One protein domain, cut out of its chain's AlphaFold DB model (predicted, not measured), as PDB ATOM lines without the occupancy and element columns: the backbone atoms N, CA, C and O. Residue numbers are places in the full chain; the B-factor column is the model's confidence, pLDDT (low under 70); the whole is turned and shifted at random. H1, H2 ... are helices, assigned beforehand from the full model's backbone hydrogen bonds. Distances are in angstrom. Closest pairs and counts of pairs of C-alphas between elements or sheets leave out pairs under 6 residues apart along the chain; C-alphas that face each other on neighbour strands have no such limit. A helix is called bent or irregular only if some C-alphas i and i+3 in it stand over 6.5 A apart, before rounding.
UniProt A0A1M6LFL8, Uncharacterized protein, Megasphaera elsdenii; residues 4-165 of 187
ATOM      1  N   SER A   4       4.902  -1.865 -60.098       26.03
ATOM      2  CA  SER A   4       4.783  -2.539 -58.802       26.03
ATOM      3  C   SER A   4       6.124  -3.068 -58.268       26.03
ATOM      4  O   SER A   4       6.366  -3.037 -57.061       26.03
ATOM      5  N   ASN A   5       7.045  -3.465 -59.154       29.42
ATOM      6  CA  ASN A   5       8.364  -3.976 -58.766       29.42
ATOM      7  C   ASN A   5       9.347  -2.861 -58.377       29.42
ATOM      8  O   ASN A   5      10.178  -3.063 -57.495       29.42
ATOM      9  N   LEU A   6       9.222  -1.669 -58.971       27.20
ATOM     10  CA  LEU A   6      10.030  -0.497 -58.609       27.20
ATOM     11  C   LEU A   6       9.636   0.046 -57.228       27.20
ATOM     12  O   LEU A   6      10.509   0.287 -56.397       27.20
ATOM     13  N   LEU A   7       8.335   0.156 -56.936       27.20
ATOM     14  CA  LEU A   7       7.839   0.608 -55.626       27.20
ATOM     15  C   LEU A   7       8.197  -0.362 -54.486       27.20
ATOM     16  O   LEU A   7       8.563   0.084 -53.397       27.20
ATOM     17  N   ASN A   8       8.177  -1.675 -54.743       29.77
ATOM     18  CA  ASN A   8       8.625  -2.675 -53.768       29.77
ATOM     19  C   ASN A   8      10.131  -2.588 -53.483       29.77
ATOM     20  O   ASN A   8      10.540  -2.740 -52.334       29.77
ATOM     21  N   TYR A   9      10.958  -2.280 -54.485       29.28
ATOM     22  CA  TYR A   9      12.401  -2.123 -54.287       29.28
ATOM     23  C   TYR A   9      12.714  -0.903 -53.399       29.28
ATOM     24  O   TYR A   9      13.462  -1.020 -52.431       29.28
ATOM     25  N   TYR A  10      12.059   0.242 -53.624       29.38
ATOM     26  CA  TYR A  10      12.225   1.433 -52.773       29.38
ATOM     27  C   TYR A  10      11.716   1.234 -51.336       29.38
ATOM     28  O   TYR A  10      12.355   1.699 -50.386       29.38
ATOM     29  N   GLY A  11      10.608   0.508 -51.153       26.67
ATOM     30  CA  GLY A  11      10.072   0.173 -49.827       26.67
ATOM     31  C   GLY A  11      10.968  -0.787 -49.032       26.67
ATOM     32  O   GLY A  11      11.187  -0.604 -47.833       26.67
ATOM     33  N   ILE A  12      11.561  -1.780 -49.699       35.50
ATOM     34  CA  ILE A  12      12.462  -2.748 -49.059       35.50
ATOM     35  C   ILE A  12      13.799  -2.085 -48.687       35.50
ATOM     36  O   ILE A  12      14.275  -2.271 -47.568       35.50
ATOM     37  N   PHE A  13      14.369  -1.239 -49.553       32.34
ATOM     38  CA  PHE A  13      15.641  -0.555 -49.273       32.34
ATOM     39  C   PHE A  13      15.538   0.475 -48.144       32.34
ATOM     40  O   PHE A  13      16.421   0.541 -47.291       32.34
ATOM     41  N   SER A  14      14.451   1.250 -48.089       34.91
ATOM     42  CA  SER A  14      14.224   2.215 -47.005       34.91
ATOM     43  C   SER A  14      13.968   1.529 -45.656       34.91
ATOM     44  O   SER A  14      14.516   1.956 -44.640       34.91
ATOM     45  N   SER A  15      13.215   0.425 -45.636       35.59
ATOM     46  CA  SER A  15      12.939  -0.332 -44.405       35.59
ATOM     47  C   SER A  15      14.163  -1.084 -43.858       35.59
ATOM     48  O   SER A  15      14.388  -1.080 -42.647       35.59
ATOM     49  N   LEU A  16      15.006  -1.654 -44.731       35.62
ATOM     50  CA  LEU A  16      16.271  -2.293 -44.343       35.62
ATOM     51  C   LEU A  16      17.260  -1.289 -43.740       35.62
ATOM     52  O   LEU A  16      17.880  -1.584 -42.719       35.62
ATOM     53  N   LEU A  17      17.368  -0.090 -44.321       39.16
ATOM     54  CA  LEU A  17      18.263   0.960 -43.827       39.16
ATOM     55  C   LEU A  17      17.853   1.432 -42.422       39.16
ATOM     56  O   LEU A  17      18.689   1.512 -41.522       39.16
ATOM     57  N   VAL A  18      16.553   1.661 -42.205       43.75
ATOM     58  CA  VAL A  18      15.991   2.031 -40.893       43.75
ATOM     59  C   VAL A  18      16.169   0.902 -39.873       43.75
ATOM     60  O   VAL A  18      16.495   1.168 -38.714       43.75
ATOM     61  N   GLY A  19      16.017  -0.358 -40.292       35.00
ATOM     62  CA  GLY A  19      16.226  -1.532 -39.443       35.00
ATOM     63  C   GLY A  19      17.675  -1.676 -38.973       35.00
ATOM     64  O   GLY A  19      17.915  -1.840 -37.777       35.00
ATOM     65  N   ILE A  20      18.648  -1.537 -39.880       41.12
ATOM     66  CA  ILE A  20      20.083  -1.613 -39.560       41.12
ATOM     67  C   ILE A  20      20.487  -0.474 -38.612       41.12
ATOM     68  O   ILE A  20      21.136  -0.725 -37.597       41.12
ATOM     69  N   ILE A  21      20.043   0.762 -38.877       49.47
ATOM     70  CA  ILE A  21      20.311   1.925 -38.010       49.47
ATOM     71  C   ILE A  21      19.721   1.709 -36.608       49.47
ATOM     72  O   ILE A  21      20.384   1.985 -35.606       49.47
ATOM     73  N   SER A  22      18.501   1.172 -36.525       46.56
ATOM     74  CA  SER A  22      17.801   0.950 -35.253       46.56
ATOM     75  C   SER A  22      18.454  -0.152 -34.414       46.56
ATOM     76  O   SER A  22      18.618   0.010 -33.203       46.56
ATOM     77  N   VAL A  23      18.877  -1.257 -35.038       43.81
ATOM     78  CA  VAL A  23      19.519  -2.389 -34.346       43.81
ATOM     79  C   VAL A  23      20.929  -2.023 -33.876       43.81
ATOM     80  O   VAL A  23      21.247  -2.220 -32.701       43.81
ATOM     81  N   VAL A  24      21.749  -1.419 -34.745       48.34
ATOM     82  CA  VAL A  24      23.123  -1.006 -34.402       48.34
ATOM     83  C   VAL A  24      23.107   0.118 -33.363       48.34
ATOM     84  O   VAL A  24      23.857   0.070 -32.386       48.34
ATOM     85  N   GLY A  25      22.204   1.094 -33.505       47.34
ATOM     86  CA  GLY A  25      22.031   2.171 -32.530       47.34
ATOM     87  C   GLY A  25      21.657   1.646 -31.141       47.34
ATOM     88  O   GLY A  25      22.292   2.003 -30.148       47.34
ATOM     89  N   THR A  26      20.683   0.735 -31.068       51.81
ATOM     90  CA  THR A  26      20.188   0.193 -29.791       51.81
ATOM     91  C   THR A  26      21.219  -0.703 -29.096       51.81
ATOM     92  O   THR A  26      21.398  -0.615 -27.878       51.81
ATOM     93  N   TYR A  27      21.943  -1.539 -29.847       49.38
ATOM     94  CA  TYR A  27      22.965  -2.433 -29.290       49.38
ATOM     95  C   TYR A  27      24.152  -1.665 -28.688       49.38
ATOM     96  O   TYR A  27      24.614  -1.986 -27.589       49.38
ATOM     97  N   VAL A  28      24.617  -0.606 -29.360       53.25
ATOM     98  CA  VAL A  28      25.764   0.184 -28.888       53.25
ATOM     99  C   VAL A  28      25.416   1.019 -27.646       53.25
ATOM    100  O   VAL A  28      26.262   1.161 -26.758       53.25
ATOM    101  N   VAL A  29      24.175   1.512 -27.541       52.75
ATOM    102  CA  VAL A  29      23.680   2.287 -26.387       52.75
ATOM    103  C   VAL A  29      23.580   1.433 -25.117       52.75
ATOM    104  O   VAL A  29      23.962   1.890 -24.040       52.75
ATOM    105  N   ASN A  30      23.134   0.178 -25.227       52.28
ATOM    106  CA  ASN A  30      22.824  -0.663 -24.064       52.28
ATOM    107  C   ASN A  30      24.046  -1.261 -23.337       52.28
ATOM    108  O   ASN A  30      23.913  -1.745 -22.214       52.28
ATOM    109  N   LYS A  31      25.246  -1.237 -23.928       51.53
ATOM    110  CA  LYS A  31      26.405  -1.992 -23.410       51.53
ATOM    111  C   LYS A  31      27.212  -1.298 -22.293       51.53
ATOM    112  O   LYS A  31      28.123  -1.922 -21.754       51.53
ATOM    113  N   TYR A  32      26.938  -0.043 -21.910       49.03
ATOM    114  CA  TYR A  32      27.897   0.723 -21.088       49.03
ATOM    115  C   TYR A  32      27.267   1.642 -20.006       49.03
ATOM    116  O   TYR A  32      26.794   2.733 -20.310       49.03
ATOM    117  N   ASN A  33      27.359   1.245 -18.725       43.78
ATOM    118  CA  ASN A  33      27.037   2.019 -17.498       43.78
ATOM    119  C   ASN A  33      28.104   1.703 -16.414       43.78
ATOM    120  O   ASN A  33      28.618   0.592 -16.419       43.78
ATOM    121  N   SER A  34      28.517   2.533 -15.441       49.44
ATOM    122  CA  SER A  34      28.173   3.880 -14.937       49.44
ATOM    123  C   SER A  34      29.462   4.534 -14.346       49.44
ATOM    124  O   SER A  34      30.477   3.859 -14.204       49.44
ATOM    125  N   LYS A  35      29.494   5.856 -14.083       41.97
ATOM    126  CA  LYS A  35      30.683   6.780 -14.041       41.97
ATOM    127  C   LYS A  35      31.293   7.112 -15.411       41.97
ATOM    128  O   LYS A  35      31.886   8.172 -15.585       41.97
ATOM    129  N   GLN A  36      31.025   6.272 -16.406       48.66
ATOM    130  CA  GLN A  36      31.220   6.521 -17.832       48.66
ATOM    131  C   GLN A  36      30.180   7.476 -18.463       48.66
ATOM    132  O   GLN A  36      30.316   7.778 -19.640       48.66
ATOM    133  N   ASN A  37      29.170   7.975 -17.737       45.94
ATOM    134  CA  ASN A  37      27.992   8.631 -18.332       45.94
ATOM    135  C   ASN A  37      28.316   9.803 -19.272       45.94
ATOM    136  O   ASN A  37      27.808   9.809 -20.379       45.94
ATOM    137  N   TYR A  38      29.206  10.739 -18.920       42.34
ATOM    138  CA  TYR A  38      29.573  11.834 -19.841       42.34
ATOM    139  C   TYR A  38      30.323  11.330 -21.086       42.34
ATOM    140  O   TYR A  38      30.040  11.738 -22.210       42.34
ATOM    141  N   LYS A  39      31.261  10.394 -20.895       46.66
ATOM    142  CA  LYS A  39      32.033   9.779 -21.985       46.66
ATOM    143  C   LYS A  39      31.137   8.935 -22.899       46.66
ATOM    144  O   LYS A  39      31.349   8.928 -24.106       46.66
ATOM    145  N   ASN A  40      30.126   8.279 -22.333       55.16
ATOM    146  CA  ASN A  40      29.120   7.504 -23.049       55.16
ATOM    147  C   ASN A  40      28.125   8.423 -23.761       55.16
ATOM    148  O   ASN A  40      27.895   8.216 -24.942       55.16
ATOM    149  N   SER A  41      27.629   9.490 -23.128       55.88
ATOM    150  CA  SER A  41      26.768  10.491 -23.772       55.88
ATOM    151  C   SER A  41      27.468  11.173 -24.946       55.88
ATOM    152  O   SER A  41      26.889  11.292 -26.021       55.88
ATOM    153  N   TYR A  42      28.734  11.567 -24.782       54.88
ATOM    154  CA  TYR A  42      29.515  12.152 -25.872       54.88
ATOM    155  C   TYR A  42      29.755  11.140 -26.997       54.88
ATOM    156  O   TYR A  42      29.562  11.458 -28.166       54.88
ATOM    157  N   LYS A  43      30.107   9.893 -26.666       59.38
ATOM    158  CA  LYS A  43      30.270   8.820 -27.654       59.38
ATOM    159  C   LYS A  43      28.964   8.527 -28.408       59.38
ATOM    160  O   LYS A  43      29.008   8.387 -29.625       59.38
ATOM    161  N   ASN A  44      27.827   8.493 -27.715       63.91
ATOM    162  CA  ASN A  44      26.501   8.300 -28.309       63.91
ATOM    163  C   ASN A  44      26.162   9.445 -29.265       63.91
ATOM    164  O   ASN A  44      25.831   9.190 -30.416       63.91
ATOM    165  N   MET A  45      26.380  10.696 -28.848       67.94
ATOM    166  CA  MET A  45      26.203  11.862 -29.716       67.94
ATOM    167  C   MET A  45      27.045  11.755 -30.999       67.94
ATOM    168  O   MET A  45      26.581  12.108 -32.081       67.94
ATOM    169  N   LEU A  46      28.286  11.268 -30.907       65.88
ATOM    170  CA  LEU A  46      29.154  11.090 -32.074       65.88
ATOM    171  C   LEU A  46      28.683   9.966 -33.002       65.88
ATOM    172  O   LEU A  46      28.704  10.143 -34.220       65.88
ATOM    173  N   ILE A  47      28.230   8.844 -32.440       70.38
ATOM    174  CA  ILE A  47      27.605   7.755 -33.202       70.38
ATOM    175  C   ILE A  47      26.369   8.279 -33.932       70.38
ATOM    176  O   ILE A  47      26.270   8.121 -35.142       70.38
ATOM    177  N   GLU A  48      25.481   8.986 -33.237       72.25
ATOM    178  CA  GLU A  48      24.281   9.583 -33.828       72.25
ATOM    179  C   GLU A  48      24.605  10.596 -34.928       72.25
ATOM    180  O   GLU A  48      23.905  10.671 -35.934       72.25
ATOM    181  N   ARG A  49      25.655  11.412 -34.767       74.44
ATOM    182  CA  ARG A  49      26.091  12.341 -35.822       74.44
ATOM    183  C   ARG A  49      26.600  11.601 -37.053       74.44
ATOM    184  O   ARG A  49      26.211  11.955 -38.161       74.44
ATOM    185  N   LYS A  50      27.416  10.560 -36.874       77.12
ATOM    186  CA  LYS A  50      27.907   9.759 -37.999       77.12
ATOM    187  C   LYS A  50      26.778   8.982 -38.679       77.12
ATOM    188  O   LYS A  50      26.721   8.983 -39.899       77.12
ATOM    189  N   LEU A  51      25.855   8.388 -37.920       77.44
ATOM    190  CA  LEU A  51      24.678   7.705 -38.467       77.44
ATOM    191  C   LEU A  51      23.791   8.659 -39.270       77.44
ATOM    192  O   LEU A  51      23.408   8.325 -40.384       77.44
ATOM    193  N   ARG A  52      23.542   9.875 -38.762       81.06
ATOM    194  CA  ARG A  52      22.819  10.913 -39.516       81.06
ATOM    195  C   ARG A  52      23.523  11.281 -40.818       81.06
ATOM    196  O   ARG A  52      22.861  11.438 -41.835       81.06
ATOM    197  N   ALA A  53      24.851  11.385 -40.802       84.31
ATOM    198  CA  ALA A  53      25.624  11.651 -42.011       84.31
ATOM    199  C   ALA A  53      25.555  10.488 -43.014       84.31
ATOM    200  O   ALA A  53      25.408  10.729 -44.207       84.31
ATOM    201  N   ILE A  54      25.607   9.238 -42.537       84.19
ATOM    202  CA  ILE A  54      25.414   8.041 -43.369       84.19
ATOM    203  C   ILE A  54      24.017   8.056 -44.003       84.19
ATOM    204  O   ILE A  54      23.898   7.885 -45.212       84.19
ATOM    205  N   GLU A  55      22.968   8.301 -43.216       81.19
ATOM    206  CA  GLU A  55      21.588   8.365 -43.710       81.19
ATOM    207  C   GLU A  55      21.413   9.476 -44.755       81.19
ATOM    208  O   GLU A  55      20.810   9.256 -45.806       81.19
ATOM    209  N   ALA A  56      21.973  10.659 -44.495       88.06
ATOM    210  CA  ALA A  56      21.935  11.775 -45.430       88.06
ATOM    211  C   ALA A  56      22.675  11.446 -46.737       88.06
ATOM    212  O   ALA A  56      22.142  11.697 -47.814       88.06
ATOM    213  N   LEU A  57      23.855  10.820 -46.661       89.94
ATOM    214  CA  LEU A  57      24.591  10.378 -47.848       89.94
ATOM    215  C   LEU A  57      23.811   9.327 -48.640       89.94
ATOM    216  O   LEU A  57      23.726   9.450 -49.856       89.94
ATOM    217  N   PHE A  58      23.184   8.346 -47.984       82.06
ATOM    218  CA  PHE A  58      22.323   7.382 -48.674       82.06
ATOM    219  C   PHE A  58      21.149   8.057 -49.388       82.06
ATOM    220  O   PHE A  58      20.883   7.733 -50.542       82.06
ATOM    221  N   LYS A  59      20.480   9.032 -48.755       85.50
ATOM    222  CA  LYS A  59      19.416   9.817 -49.411       85.50
ATOM    223  C   LYS A  59      19.932  10.558 -50.642       85.50
ATOM    224  O   LYS A  59      19.268  10.560 -51.671       85.50
ATOM    225  N   VAL A  60      21.133  11.128 -50.574       90.25
ATOM    226  CA  VAL A  60      21.759  11.757 -51.744       90.25
ATOM    227  C   VAL A  60      22.040  10.722 -52.839       90.25
ATOM    228  O   VAL A  60      21.680  10.959 -53.990       90.25
ATOM    229  N   MET A  61      22.602   9.557 -52.493       88.00
ATOM    230  CA  MET A  61      22.891   8.470 -53.443       88.00
ATOM    231  C   MET A  61      21.632   7.917 -54.128       88.00
ATOM    232  O   MET A  61      21.702   7.489 -55.279       88.00
ATOM    233  N   GLN A  62      20.459   7.982 -53.492       82.81
ATOM    234  CA  GLN A  62      19.184   7.591 -54.110       82.81
ATOM    235  C   GLN A  62      18.803   8.445 -55.330       82.81
ATOM    236  O   GLN A  62      18.101   7.964 -56.215       82.81
ATOM    237  N   ASN A  63      19.330   9.663 -55.479       85.94
ATOM    238  CA  ASN A  63      19.140  10.433 -56.718       85.94
ATOM    239  C   ASN A  63      19.828   9.787 -57.936       85.94
ATOM    240  O   ASN A  63      19.601  10.194 -59.069       85.94
ATOM    241  N   PHE A  64      20.650   8.762 -57.706       85.94
ATOM    242  CA  PHE A  64      21.404   8.028 -58.715       85.94
ATOM    243  C   PHE A  64      20.984   6.545 -58.778       85.94
ATOM    244  O   PHE A  64      21.766   5.714 -59.233       85.94
ATOM    245  N   THR A  65      19.820   6.151 -58.223       69.06
ATOM    246  CA  THR A  65      19.267   4.776 -58.371       69.06
ATOM    247  C   THR A  65      18.268   4.682 -59.505       69.06
ATOM    248  O   THR A  65      18.214   3.672 -60.202       69.06
ATOM    249  N   THR A  66      17.394   5.682 -59.615       62.06
ATOM    250  CA  THR A  66      16.219   5.591 -60.476       62.06
ATOM    251  C   THR A  66      16.527   6.191 -61.825       62.06
ATOM    252  O   THR A  66      16.576   7.410 -61.983       62.06
ATOM    253  N   VAL A  67      16.654   5.317 -62.810       61.41
ATOM    254  CA  VAL A  67      16.473   5.694 -64.202       61.41
ATOM    255  C   VAL A  67      14.972   5.837 -64.424       61.41
ATOM    256  O   VAL A  67      14.232   4.854 -64.370       61.41
ATOM    257  N   THR A  68      14.507   7.075 -64.553       54.69
ATOM    258  CA  THR A  68      13.073   7.377 -64.739       54.69
ATOM    259  C   THR A  68      12.753   7.780 -66.163       54.69
ATOM    260  O   THR A  68      11.595   7.677 -66.569       54.69
ATOM    261  N   ASP A  69      13.768   8.181 -66.928       59.00
ATOM    262  CA  ASP A  69      13.593   8.570 -68.313       59.00
ATOM    263  C   ASP A  69      13.792   7.395 -69.270       59.00
ATOM    264  O   ASP A  69      14.555   6.465 -68.992       59.00
ATOM    265  N   ARG A  70      13.105   7.438 -70.418       56.84
ATOM    266  CA  ARG A  70      13.184   6.366 -71.434       56.84
ATOM    267  C   ARG A  70      14.601   6.168 -71.970       56.84
ATOM    268  O   ARG A  70      14.913   5.075 -72.435       56.84
ATOM    269  N   ASP A  71      15.422   7.205 -71.861       60.16
ATOM    270  CA  ASP A  71      16.774   7.270 -72.405       60.16
ATOM    271  C   ASP A  71      17.851   6.750 -71.441       60.16
ATOM    272  O   ASP A  71      19.022   6.748 -71.790       60.16
ATOM    273  N   GLY A  72      17.494   6.271 -70.241       68.81
ATOM    274  CA  GLY A  72      18.491   5.690 -69.331       68.81
ATOM    275  C   GLY A  72      19.031   6.646 -68.260       68.81
ATOM    276  O   GLY A  72      19.871   6.247 -67.458       68.81
ATOM    277  N   TRP A  73      18.541   7.888 -68.205       82.25
ATOM    278  CA  TRP A  73      19.076   8.934 -67.325       82.25
ATOM    279  C   TRP A  73      18.365   9.045 -65.973       82.25
ATOM    280  O   TRP A  73      17.194   8.677 -65.803       82.25
ATOM    281  N   PHE A  74      19.079   9.614 -64.999       84.75
ATOM    282  CA  PHE A  74      18.492  10.021 -63.723       84.75
ATOM    283  C   PHE A  74      17.562  11.223 -63.908       84.75
ATOM    284  O   PHE A  74      17.808  12.065 -64.771       84.75
ATOM    285  N   SER A  75      16.536  11.348 -63.059       81.38
ATOM    286  CA  SER A  75      15.520  12.413 -63.181       81.38
ATOM    287  C   SER A  75      16.136  13.815 -63.253       81.38
ATOM    288  O   SER A  75      15.808  14.610 -64.131       81.38
ATOM    289  N   TRP A  76      17.121  14.085 -62.397       88.38
ATOM    290  CA  TRP A  76      17.756  15.394 -62.276       88.38
ATOM    291  C   TRP A  76      18.621  15.777 -63.488       88.38
ATOM    292  O   TRP A  76      18.951  16.948 -63.658       88.38
ATOM    293  N   MET A  77      18.987  14.835 -64.367       87.81
ATOM    294  CA  MET A  77      19.815  15.130 -65.551       87.81
ATOM    295  C   MET A  77      19.078  15.954 -66.613       87.81
ATOM    296  O   MET A  77      19.708  16.582 -67.469       87.81
ATOM    297  N   ASN A  78      17.747  15.976 -66.561       84.00
ATOM    298  CA  ASN A  78      16.911  16.833 -67.402       84.00
ATOM    299  C   ASN A  78      16.419  18.092 -66.672       84.00
ATOM    300  O   ASN A  78      15.910  19.009 -67.314       84.00
ATOM    301  N   HIS A  79      16.654  18.167 -65.363       86.62
ATOM    302  CA  HIS A  79      16.146  19.190 -64.458       86.62
ATOM    303  C   HIS A  79      17.295  19.739 -63.604       86.62
ATOM    304  O   HIS A  79      17.536  19.283 -62.486       86.62
ATOM    305  N   LEU A  80      18.041  20.721 -64.126       87.25
ATOM    306  CA  LEU A  80      19.212  21.290 -63.434       87.25
ATOM    307  C   LEU A  80      18.875  21.878 -62.052       87.25
ATOM    308  O   LEU A  80      19.726  21.914 -61.167       87.25
ATOM    309  N   GLU A  81      17.634  22.299 -61.841       90.44
ATOM    310  CA  GLU A  81      17.102  22.717 -60.550       90.44
ATOM    311  C   GLU A  81      17.065  21.583 -59.512       90.44
ATOM    312  O   GLU A  81      17.205  21.836 -58.315       90.44
ATOM    313  N   GLU A  82      16.894  20.327 -59.935       91.50
ATOM    314  CA  GLU A  82      17.012  19.157 -59.061       91.50
ATOM    315  C   GLU A  82      18.477  18.878 -58.726       91.50
ATOM    316  O   GLU A  82      18.798  18.611 -57.567       91.50
ATOM    317  N   LEU A  83      19.382  19.042 -59.696       93.38
ATOM    318  CA  LEU A  83      20.822  18.965 -59.446       93.38
ATOM    319  C   LEU A  83      21.279  20.024 -58.431       93.38
ATOM    320  O   LEU A  83      22.080  19.727 -57.545       93.38
ATOM    321  N   ASP A  84      20.739  21.240 -58.500       93.06
ATOM    322  CA  ASP A  84      21.036  22.291 -57.525       93.06
ATOM    323  C   ASP A  84      20.619  21.905 -56.098       93.06
ATOM    324  O   ASP A  84      21.354  22.187 -55.148       93.06
ATOM    325  N   LYS A  85      19.499  21.191 -55.929       93.81
ATOM    326  CA  LYS A  85      19.091  20.648 -54.621       93.81
ATOM    327  C   LYS A  85      20.083  19.595 -54.122       93.81
ATOM    328  O   LYS A  85      20.517  19.678 -52.976       93.81
ATOM    329  N   ILE A  86      20.520  18.684 -54.994       93.75
ATOM    330  CA  ILE A  86      21.528  17.660 -54.664       93.75
ATOM    331  C   ILE A  86      22.847  18.313 -54.212       93.75
ATOM    332  O   ILE A  86      23.443  17.908 -53.213       93.75
ATOM    333  N   LEU A  87      23.298  19.361 -54.908       93.75
ATOM    334  CA  LEU A  87      24.514  20.103 -54.550       93.75
ATOM    335  C   LEU A  87      24.386  20.840 -53.205       93.75
ATOM    336  O   LEU A  87      25.377  20.995 -52.484       93.75
ATOM    337  N   ILE A  88      23.185  21.308 -52.856       92.94
ATOM    338  CA  ILE A  88      22.897  21.888 -51.537       92.94
ATOM    339  C   ILE A  88      22.955  20.806 -50.453       92.94
ATOM    340  O   ILE A  88      23.562  21.036 -49.405       92.94
ATOM    341  N   ASP A  89      22.398  19.622 -50.709       90.62
ATOM    342  CA  ASP A  89      22.449  18.501 -49.769       90.62
ATOM    343  C   ASP A  89      23.893  18.070 -49.483       90.62
ATOM    344  O   ASP A  89      24.266  17.910 -48.318       90.62
ATOM    345  N   PHE A  90      24.760  18.007 -50.503       88.94
ATOM    346  CA  PHE A  90      26.196  17.765 -50.304       88.94
ATOM    347  C   PHE A  90      26.854  18.803 -49.392       88.94
ATOM    348  O   PHE A  90      27.588  18.444 -48.467       88.94
ATOM    349  N   LYS A  91      26.556  20.089 -49.603       86.38
ATOM    350  CA  LYS A  91      27.082  21.178 -48.768       86.38
ATOM    351  C   LYS A  91      26.617  21.067 -47.313       86.38
ATOM    352  O   LYS A  91      27.375  21.379 -46.395       86.38
ATOM    353  N   ASN A  92      25.386  20.613 -47.089       87.50
ATOM    354  CA  ASN A  92      24.854  20.409 -45.743       87.50
ATOM    355  C   ASN A  92      25.552  19.246 -45.022       87.50
ATOM    356  O   ASN A  92      25.776  19.325 -43.815       87.50
ATOM    357  N   ILE A  93      25.947  18.208 -45.761       85.88
ATOM    358  CA  ILE A  93      26.621  17.020 -45.221       85.88
ATOM    359  C   ILE A  93      28.120  17.266 -44.978       85.88
ATOM    360  O   ILE A  93      28.703  16.635 -44.096       85.88
ATOM    361  N   GLU A  94      28.752  18.198 -45.702       81.94
ATOM    362  CA  GLU A  94      30.205  18.447 -45.683       81.94
ATOM    363  C   GLU A  94      30.802  18.527 -44.267       81.94
ATOM    364  O   GLU A  94      31.832  17.915 -43.972       81.94
ATOM    365  N   LYS A  95      30.122  19.227 -43.351       78.00
ATOM    366  CA  LYS A  95      30.575  19.394 -41.961       78.00
ATOM    367  C   LYS A  95      30.612  18.082 -41.181       78.00
ATOM    368  O   LYS A  95      31.450  17.924 -40.293       78.00
ATOM    369  N   ASP A  96      29.723  17.150 -41.495       81.06
ATOM    370  CA  ASP A  96      29.649  15.854 -40.831       81.06
ATOM    371  C   ASP A  96      30.545  14.797 -41.501       81.06
ATOM    372  O   ASP A  96      30.823  13.754 -40.906       81.06
ATOM    373  N   LEU A  97      31.129  15.100 -42.667       82.62
ATOM    374  CA  LEU A  97      32.132  14.241 -43.302       82.62
ATOM    375  C   LEU A  97      33.436  14.123 -42.486       82.62
ATOM    376  O   LEU A  97      34.228  13.205 -42.705       82.62
ATOM    377  N   VAL A  98      33.666  15.006 -41.506       75.69
ATOM    378  CA  VAL A  98      34.804  14.929 -40.565       75.69
ATOM    379  C   VAL A  98      34.826  13.625 -39.751       75.69
ATOM    380  O   VAL A  98      35.873  13.224 -39.240       75.69
ATOM    381  N   TRP A  99      33.681  12.946 -39.644       75.94
ATOM    382  CA  TRP A  99      33.527  11.682 -38.920       75.94
ATOM    383  C   TRP A  99      33.885  10.442 -39.749       75.94
ATOM    384  O   TRP A  99      33.749   9.314 -39.263       75.94
ATOM    385  N   PHE A 100      34.364  10.634 -40.978       81.00
ATOM    386  CA  PHE A 100      34.766   9.561 -41.878       81.00
ATOM    387  C   PHE A 100      36.274   9.590 -42.160       81.00
ATOM    388  O   PHE A 100      36.925  10.631 -42.013       81.00
ATOM    389  N   PRO A 101      36.856   8.451 -42.581       82.81
ATOM    390  CA  PRO A 101      38.227   8.410 -43.067       82.81
ATOM    391  C   PRO A 101      38.470   9.438 -44.176       82.81
ATOM    392  O   PRO A 101      37.606   9.693 -45.014       82.81
ATOM    393  N   ILE A 102      39.679  10.002 -44.209       78.00
ATOM    394  CA  ILE A 102      40.039  11.044 -45.181       78.00
ATOM    395  C   ILE A 102      39.898  10.561 -46.629       78.00
ATOM    396  O   ILE A 102      39.522  11.344 -47.492       78.00
ATOM    397  N   GLN A 103      40.136   9.272 -46.882       86.12
ATOM    398  CA  GLN A 103      39.968   8.655 -48.196       86.12
ATOM    399  C   GLN A 103      38.513   8.735 -48.665       86.12
ATOM    400  O   GLN A 103      38.252   9.218 -49.762       86.12
ATOM    401  N   PHE A 104      37.571   8.350 -47.798       89.19
ATOM    402  CA  PHE A 104      36.143   8.457 -48.088       89.19
ATOM    403  C   PHE A 104      35.728   9.918 -48.276       89.19
ATOM    404  O   PHE A 104      35.025  10.255 -49.223       89.19
ATOM    405  N   ARG A 105      36.240  10.814 -47.425       88.81
ATOM    406  CA  ARG A 105      36.006  12.256 -47.545       88.81
ATOM    407  C   ARG A 105      36.418  12.798 -48.913       88.81
ATOM    408  O   ARG A 105      35.640  13.491 -49.554       88.81
ATOM    409  N   ASN A 106      37.619  12.443 -49.363       88.31
ATOM    410  CA  ASN A 106      38.137  12.851 -50.663       88.31
ATOM    411  C   ASN A 106      37.277  12.301 -51.804       88.31
ATOM    412  O   ASN A 106      37.038  13.013 -52.773       88.31
ATOM    413  N   GLN A 107      36.784  11.068 -51.685       93.00
ATOM    414  CA  GLN A 107      35.888  10.485 -52.680       93.00
ATOM    415  C   GLN A 107      34.558  11.240 -52.775       93.00
ATOM    416  O   GLN A 107      34.124  11.542 -53.882       93.00
ATOM    417  N   ILE A 108      33.953  11.610 -51.643       93.88
ATOM    418  CA  ILE A 108      32.750  12.454 -51.635       93.88
ATOM    419  C   ILE A 108      33.028  13.821 -52.280       93.88
ATOM    420  O   ILE A 108      32.239  14.285 -53.097       93.88
ATOM    421  N   THR A 109      34.166  14.451 -51.976       90.94
ATOM    422  CA  THR A 109      34.558  15.726 -52.602       90.94
ATOM    423  C   THR A 109      34.762  15.597 -54.113       90.94
ATOM    424  O   THR A 109      34.369  16.487 -54.863       90.94
ATOM    425  N   LEU A 110      35.370  14.506 -54.585       94.31
ATOM    426  CA  LEU A 110      35.532  14.253 -56.020       94.31
ATOM    427  C   LEU A 110      34.176  14.088 -56.712       94.31
ATOM    428  O   LEU A 110      33.985  14.657 -57.784       94.31
ATOM    429  N   PHE A 111      33.239  13.390 -56.074       95.50
ATOM    430  CA  PHE A 111      31.880  13.219 -56.578       95.50
ATOM    431  C   PHE A 111      31.110  14.553 -56.654       95.50
ATOM    432  O   PHE A 111      30.556  14.880 -57.700       95.50
ATOM    433  N   ASP A 112      31.146  15.387 -55.605       94.62
ATOM    434  CA  ASP A 112      30.540  16.736 -55.630       94.62
ATOM    435  C   ASP A 112      31.152  17.611 -56.738       94.62
ATOM    436  O   ASP A 112      30.442  18.265 -57.506       94.62
ATOM    437  N   ASN A 113      32.477  17.574 -56.898       93.56
ATOM    438  CA  ASN A 113      33.155  18.288 -57.980       93.56
ATOM    439  C   ASN A 113      32.739  17.780 -59.368       93.56
ATOM    440  O   ASN A 113      32.624  18.582 -60.300       93.56
ATOM    441  N   HIS A 114      32.504  16.475 -59.513       95.94
ATOM    442  CA  HIS A 114      32.008  15.882 -60.747       95.94
ATOM    443  C   HIS A 114      30.617  16.424 -61.096       95.94
ATOM    444  O   HIS A 114      30.420  16.923 -62.204       95.94
ATOM    445  N   LEU A 115      29.695  16.461 -60.131       95.06
ATOM    446  CA  LEU A 115      28.356  17.034 -60.307       95.06
ATOM    447  C   LEU A 115      28.399  18.516 -60.698       95.06
ATOM    448  O   LEU A 115      27.706  18.948 -61.620       95.06
ATOM    449  N   ARG A 116      29.256  19.309 -60.043       94.50
ATOM    450  CA  ARG A 116      29.451  20.728 -60.390       94.50
ATOM    451  C   ARG A 116      30.003  20.898 -61.802       94.50
ATOM    452  O   ARG A 116      29.581  21.809 -62.515       94.50
ATOM    453  N   ARG A 117      30.932  20.030 -62.211       93.69
ATOM    454  CA  ARG A 117      31.483  20.018 -63.570       93.69
ATOM    455  C   ARG A 117      30.407  19.669 -64.592       93.69
ATOM    456  O   ARG A 117      30.296  20.396 -65.571       93.69
ATOM    457  N   TYR A 118      29.608  18.634 -64.342       93.25
ATOM    458  CA  TYR A 118      28.471  18.270 -65.187       93.25
ATOM    459  C   TYR A 118      27.519  19.458 -65.355       93.25
ATOM    460  O   TYR A 118      27.254  19.884 -66.476       93.25
ATOM    461  N   ARG A 119      27.088  20.075 -64.244       92.56
ATOM    462  CA  ARG A 119      26.210  21.255 -64.261       92.56
ATOM    463  C   ARG A 119      26.772  22.376 -65.131       92.56
ATOM    464  O   ARG A 119      26.062  22.929 -65.966       92.56
ATOM    465  N   ARG A 120      28.043  22.726 -64.912       90.81
ATOM    466  CA  ARG A 120      28.733  23.774 -65.668       90.81
ATOM    467  C   ARG A 120      28.765  23.440 -67.155       90.81
ATOM    468  O   ARG A 120      28.402  24.276 -67.969       90.81
ATOM    469  N   ASN A 121      29.135  22.209 -67.488       89.88
ATOM    470  CA  ASN A 121      29.203  21.738 -68.860       89.88
ATOM    471  C   ASN A 121      27.840  21.838 -69.559       89.88
ATOM    472  O   ASN A 121      27.787  22.343 -70.672       89.88
ATOM    473  N   ILE A 122      26.746  21.413 -68.918       88.38
ATOM    474  CA  ILE A 122      25.396  21.516 -69.499       88.38
ATOM    475  C   ILE A 122      24.990  22.979 -69.759       88.38
ATOM    476  O   ILE A 122      24.297  23.246 -70.734       88.38
ATOM    477  N   LEU A 123      25.412  23.924 -68.910       85.81
ATOM    478  CA  LEU A 123      25.076  25.346 -69.058       85.81
ATOM    479  C   LEU A 123      25.948  26.086 -70.080       85.81
ATOM    480  O   LEU A 123      25.460  26.981 -70.765       85.81
ATOM    481  N   GLU A 124      27.240  25.767 -70.135       82.44
ATOM    482  CA  GLU A 124      28.228  26.518 -70.917       82.44
ATOM    483  C   GLU A 124      28.408  25.970 -72.336       82.44
ATOM    484  O   GLU A 124      28.758  26.726 -73.244       82.44
ATOM    485  N   ASN A 125      28.150  24.678 -72.557       73.75
ATOM    486  CA  ASN A 125      28.399  24.046 -73.846       73.75
ATOM    487  C   ASN A 125      27.105  23.871 -74.643       73.75
ATOM    488  O   ASN A 125      26.133  23.258 -74.202       73.75
ATOM    489  N   ASN A 126      27.125  24.362 -75.881       62.50
ATOM    490  CA  ASN A 126      26.021  24.225 -76.823       62.50
ATOM    491  C   ASN A 126      26.075  22.844 -77.501       62.50
ATOM    492  O   ASN A 126      26.441  22.717 -78.667       62.50
ATOM    493  N   TYR A 127      25.784  21.795 -76.730       66.00
ATOM    494  CA  TYR A 127      26.025  20.402 -77.116       66.00
ATOM    495  C   TYR A 127      25.172  19.880 -78.286       66.00
ATOM    496  O   TYR A 127      25.475  18.813 -78.808       66.00
ATOM    497  N   GLY A 128      24.131  20.587 -78.737       66.75
ATOM    498  CA  GLY A 128      23.335  20.167 -79.899       66.75
ATOM    499  C   GLY A 128      22.898  18.692 -79.826       66.75
ATOM    500  O   GLY A 128      22.228  18.293 -78.879       66.75
ATOM    501  N   LYS A 129      23.290  17.875 -80.818       61.97
ATOM    502  CA  LYS A 129      23.018  16.420 -80.856       61.97
ATOM    503  C   LYS A 129      23.947  15.577 -79.967       61.97
ATOM    504  O   LYS A 129      23.597  14.445 -79.655       61.97
ATOM    505  N   ASP A 130      25.083  16.120 -79.535       80.38
ATOM    506  CA  ASP A 130      26.086  15.411 -78.726       80.38
ATOM    507  C   ASP A 130      25.735  15.403 -77.229       80.38
ATOM    508  O   ASP A 130      26.372  14.708 -76.436       80.38
ATOM    509  N   ILE A 131      24.688  16.137 -76.827       83.62
ATOM    510  CA  ILE A 131      24.259  16.215 -75.425       83.62
ATOM    511  C   ILE A 131      23.783  14.864 -74.892       83.62
ATOM    512  O   ILE A 131      24.007  14.559 -73.724       83.62
ATOM    513  N   THR A 132      23.159  14.053 -75.747       84.50
ATOM    514  CA  THR A 132      22.649  12.727 -75.390       84.50
ATOM    515  C   THR A 132      23.807  11.795 -75.048       84.50
ATOM    516  O   THR A 132      23.857  11.277 -73.940       84.50
ATOM    517  N   ALA A 133      24.803  11.688 -75.936       86.94
ATOM    518  CA  ALA A 133      25.978  10.845 -75.709       86.94
ATOM    519  C   ALA A 133      26.793  11.295 -74.484       86.94
ATOM    520  O   ALA A 133      27.306  10.466 -73.733       86.94
ATOM    521  N   TYR A 134      26.883  12.609 -74.251       88.69
ATOM    522  CA  TYR A 134      27.500  13.144 -73.040       88.69
ATOM    523  C   TYR A 134      26.738  12.714 -71.777       88.69
ATOM    524  O   TYR A 134      27.349  12.244 -70.820       88.69
ATOM    525  N   LYS A 135      25.405  12.839 -71.772       88.56
ATOM    526  CA  LYS A 135      24.561  12.427 -70.642       88.56
ATOM    527  C   LYS A 135      24.631  10.926 -70.375       88.56
ATOM    528  O   LYS A 135      24.722  10.561 -69.209       88.56
ATOM    529  N   ASP A 136      24.662  10.094 -71.415       87.62
ATOM    530  CA  ASP A 136      24.831   8.640 -71.290       87.62
ATOM    531  C   ASP A 136      26.136   8.303 -70.556       87.62
ATOM    532  O   ASP A 136      26.131   7.629 -69.526       87.62
ATOM    533  N   GLN A 137      27.254   8.852 -71.040       89.62
ATOM    534  CA  GLN A 137      28.568   8.617 -70.442       89.62
ATOM    535  C   GLN A 137      28.629   9.090 -68.982       89.62
ATOM    536  O   GLN A 137      29.214   8.430 -68.122       89.62
ATOM    537  N   GLU A 138      28.056  10.255 -68.693       92.44
ATOM    538  CA  GLU A 138      28.020  10.803 -67.339       92.44
ATOM    539  C   GLU A 138      27.123   9.961 -66.424       92.44
ATOM    540  O   GLU A 138      27.504   9.700 -65.284       92.44
ATOM    541  N   ALA A 139      25.979   9.470 -66.915       88.75
ATOM    542  CA  ALA A 139      25.085   8.608 -66.148       88.75
ATOM    543  C   ALA A 139      25.805   7.329 -65.703       88.75
ATOM    544  O   ALA A 139      25.803   7.015 -64.509       88.75
ATOM    545  N   ASP A 140      26.511   6.667 -66.623       87.00
ATOM    546  CA  ASP A 140      27.321   5.482 -66.329       87.00
ATOM    547  C   ASP A 140      28.411   5.770 -65.285       87.00
ATOM    548  O   ASP A 140      28.580   5.019 -64.316       87.00
ATOM    549  N   ASN A 141      29.129   6.888 -65.432       91.12
ATOM    550  CA  ASN A 141      30.161   7.286 -64.474       91.12
ATOM    551  C   ASN A 141      29.578   7.509 -63.073       91.12
ATOM    552  O   ASN A 141      30.140   7.026 -62.085       91.12
ATOM    553  N   PHE A 142      28.440   8.199 -62.976       91.06
ATOM    554  CA  PHE A 142      27.783   8.440 -61.697       91.06
ATOM    555  C   PHE A 142      27.285   7.147 -61.050       91.06
ATOM    556  O   PHE A 142      27.415   7.030 -59.834       91.06
ATOM    557  N   VAL A 143      26.788   6.162 -61.815       86.31
ATOM    558  CA  VAL A 143      26.451   4.831 -61.269       86.31
ATOM    559  C   VAL A 143      27.682   4.204 -60.617       86.31
ATOM    560  O   VAL A 143      27.626   3.814 -59.449       86.31
ATOM    561  N   ILE A 144      28.807   4.150 -61.336       87.12
ATOM    562  CA  ILE A 144      30.048   3.533 -60.845       87.12
ATOM    563  C   ILE A 144      30.540   4.224 -59.568       87.12
ATOM    564  O   ILE A 144      30.922   3.561 -58.598       87.12
ATOM    565  N   GLU A 145      30.559   5.556 -59.557       91.38
ATOM    566  CA  GLU A 145      31.024   6.333 -58.410       91.38
ATOM    567  C   GLU A 145      30.095   6.175 -57.201       91.38
ATOM    568  O   GLU A 145      30.578   5.907 -56.093       91.38
ATOM    569  N   ARG A 146      28.774   6.248 -57.414       88.50
ATOM    570  CA  ARG A 146      27.762   6.027 -56.373       88.50
ATOM    571  C   ARG A 146      27.863   4.622 -55.785       88.50
ATOM    572  O   ARG A 146      27.859   4.495 -54.564       88.50
ATOM    573  N   SER A 147      28.026   3.575 -56.596       82.50
ATOM    574  CA  SER A 147      28.149   2.200 -56.089       82.50
ATOM    575  C   SER A 147      29.346   2.038 -55.150       82.50
ATOM    576  O   SER A 147      29.212   1.441 -54.082       82.50
ATOM    577  N   LYS A 148      30.496   2.639 -55.486       88.06
ATOM    578  CA  LYS A 148      31.691   2.627 -54.620       88.06
ATOM    579  C   LYS A 148      31.488   3.398 -53.313       88.06
ATOM    580  O   LYS A 148      32.103   3.059 -52.299       88.06
ATOM    581  N   ILE A 149      30.702   4.475 -53.340       88.75
ATOM    582  CA  ILE A 149      30.358   5.245 -52.137       88.75
ATOM    583  C   ILE A 149      29.438   4.411 -51.244       88.75
ATOM    584  O   ILE A 149      29.700   4.286 -50.050       88.75
ATOM    585  N   GLU A 150      28.400   3.803 -51.811       80.81
ATOM    586  CA  GLU A 150      27.449   2.990 -51.055       80.81
ATOM    587  C   GLU A 150      28.076   1.756 -50.425       80.81
ATOM    588  O   GLU A 150      27.799   1.476 -49.262       80.81
ATOM    589  N   GLU A 151      28.956   1.052 -51.138       82.50
ATOM    590  CA  GLU A 151      29.702  -0.080 -50.585       82.50
ATOM    591  C   GLU A 151      30.448   0.319 -49.300       82.50
ATOM    592  O   GLU A 151      30.371  -0.370 -48.280       82.50
ATOM    593  N   GLN A 152      31.094   1.487 -49.306       86.12
ATOM    594  CA  GLN A 152      31.767   2.018 -48.121       86.12
ATOM    595  C   GLN A 152      30.790   2.445 -47.026       86.12
ATOM    596  O   GLN A 152      31.057   2.190 -45.853       86.12
ATOM    597  N   LEU A 153      29.649   3.046 -47.373       83.25
ATOM    598  CA  LEU A 153      28.608   3.372 -46.394       83.25
ATOM    599  C   LEU A 153      28.073   2.114 -45.694       83.25
ATOM    600  O   LEU A 153      27.943   2.111 -44.469       83.25
ATOM    601  N   TYR A 154      27.834   1.028 -46.435       71.62
ATOM    602  CA  TYR A 154      27.452  -0.266 -45.862       71.62
ATOM    603  C   TYR A 154      28.562  -0.868 -44.995       71.62
ATOM    604  O   TYR A 154      28.275  -1.401 -43.919       71.62
ATOM    605  N   ALA A 155      29.829  -0.737 -45.402       79.19
ATOM    606  CA  ALA A 155      30.963  -1.155 -44.582       79.19
ATOM    607  C   ALA A 155      31.027  -0.373 -43.256       79.19
ATOM    608  O   ALA A 155      31.220  -0.975 -42.201       79.19
ATOM    609  N   PHE A 156      30.784   0.943 -43.273       78.00
ATOM    610  CA  PHE A 156      30.737   1.761 -42.055       78.00
ATOM    611  C   PHE A 156      29.557   1.421 -41.141       78.00
ATOM    612  O   PHE A 156      29.690   1.549 -39.926       78.00
ATOM    613  N   LEU A 157      28.416   0.997 -41.697       68.75
ATOM    614  CA  LEU A 157      27.281   0.500 -40.911       68.75
ATOM    615  C   LEU A 157      27.565  -0.866 -40.276       68.75
ATOM    616  O   LEU A 157      27.066  -1.147 -39.190       68.75
ATOM    617  N   SER A 158      28.361  -1.699 -40.949       63.66
ATOM    618  CA  SER A 158      28.657  -3.070 -40.523       63.66
ATOM    619  C   SER A 158      29.849  -3.166 -39.556       63.66
ATOM    620  O   SER A 158      29.940  -4.129 -38.798       63.66
ATOM    621  N   ASP A 159      30.764  -2.184 -39.544       67.06
ATOM    622  CA  ASP A 159      31.887  -2.126 -38.594       67.06
ATOM    623  C   ASP A 159      31.508  -1.355 -37.313       67.06
ATOM    624  O   ASP A 159      31.722  -0.145 -37.182       67.06
ATOM    625  N   GLU A 160      31.032  -2.093 -36.305       56.56
ATOM    626  CA  GLU A 160      30.728  -1.584 -34.955       56.56
ATOM    627  C   GLU A 160      31.919  -0.875 -34.270       56.56
ATOM    628  O   GLU A 160      31.751  -0.127 -33.298       56.56
ATOM    629  N   THR A 161      33.147  -1.103 -34.747       59.31
ATOM    630  CA  THR A 161      34.371  -0.534 -34.177       59.31
ATOM    631  C   THR A 161      34.841   0.733 -34.881       59.31
ATOM    632  O   THR A 161      35.628   1.480 -34.292       59.31
ATOM    633  N   ASP A 162      34.358   1.035 -36.088       63.62
ATOM    634  CA  ASP A 162      34.874   2.137 -36.906       63.62
ATOM    635  C   ASP A 162      34.589   3.509 -36.279       63.62
ATOM    636  O   ASP A 162      35.467   4.369 -36.195       63.62
ATOM    637  N   VAL A 163      33.397   3.699 -35.701       55.34
ATOM    638  CA  VAL A 163      33.077   4.932 -34.957       55.34
ATOM    639  C   VAL A 163      34.021   5.124 -33.765       55.34
ATOM    640  O   VAL A 163      34.478   6.233 -33.484       55.34
ATOM    641  N   ILE A 164      34.370   4.030 -33.085       53.72
ATOM    642  CA  ILE A 164      35.290   4.040 -31.943       53.72
ATOM    643  C   ILE A 164      36.727   4.321 -32.406       53.72
ATOM    644  O   ILE A 164      37.451   5.046 -31.722       53.72
ATOM    645  N   LYS A 165      37.148   3.780 -33.556       63.00
ATOM    646  CA  LYS A 165      38.473   4.020 -34.151       63.00
ATOM    647  C   LYS A 165      38.634   5.473 -34.589       63.00
ATOM    648  O   LYS A 165      39.615   6.101 -34.196       63.00
TER     649      LYS A 165
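What this domain is: This is residues 4 to 165 of the 187 residues of an uncharacterized protein of Megasphaera elsdenii (UniProt A0A1M6LFL8). Four helices, H2, H3, H4 and H5, make an elongated up-and-down bundle, with H2 shifted along the long axis so that its later residues meet H3 and H5. H1 folds back along H2 as a helical hairpin and packs on the bundle with its later residues, while the short H6 packs on H2. The printed part has 162 residues with six named helices in the order H1 to H6 and no named strand; the class is all helix. It is only just loose, close to compact, with a radius of gyration of the C-alphas of 18.5 A and spans of 68 by 36 by 22 A.

Where its parts are: H1, residues 4 to 30, begins at C-alpha 4 (4.783, -2.539, -58.802) and is 39.2 A from first to last C-alpha. H2, residues 37 to 62, measures 36.9 A. H3, residues 80 to 99, measures 30.0 A, has a kink of 40 degrees near residue 93 and is only just irregular: C-alphas 92 and 95 are 6.9 A apart. H4, residues 102 to 124, measures 32.3 A. H5, residues 128 to 158, is the longest at 46.0 A, from C-alpha 128 (23.335, 20.167, -79.899), and is only just irregular: C-alphas 129 and 132 are 6.6 A apart. H6, residues 162 to 165, ends at C-alpha 165 (38.473, 4.020, -34.151).

How they stand to each other: In the bundle, each helix running against the one before it, H2 touches H3 with residues 49 to 60 alone, closest at the C-alphas of Ala 53 and Asp 96, 5.9 A, at a shallow tilt of 25 degrees. H3 and H4 form a hairpin at a shallow tilt of 17 degrees; their closest C-alphas, of Leu 97 and Arg 105, are 6.1 A apart. H4 touches residues 138 to 152 of H5, closest at the C-alphas of Phe 111 and Glu 145, 7.2 A. H5 touches H2, closest at the C-alphas of Met 61 and Arg 146, 6.2 A. H1 touches H2 with residues 21 to 29 alone, closest at the C-alphas of Val 29 and Asn 44, 6.9 A, opposite ways at a shallow tilt of 12 degrees. H1 and H5 only just touch, with 3 pairs of C-alphas within 8 A. H2 and H6 only just touch, also with 3 pairs; the closest C-alphas are those of Ile 47 and Val 163, 6.4 A. H3 and H5 are apart, as are H2 and H4. Each O i to N i+4 pair is within hydrogen-bond range in H1, H2 and H4, against 12 of 16 in H3 and 24 of 27 in H5; H6 is too short for such a pair.

The domain as a whole: The C-alphas of Lys 35 and Lys 129, the two farthest apart, are 67.9 A apart; residues 33 to 39 and 124 to 130 around them stand free. The printed part has no cut, and the link from H2 to H3, residues 63 to 79, is long. The mean pLDDT of the printed part is 72.0; 64 residues are under 70, namely 4 to 46, 65 to 72, 126 to 129 and 157 to 165.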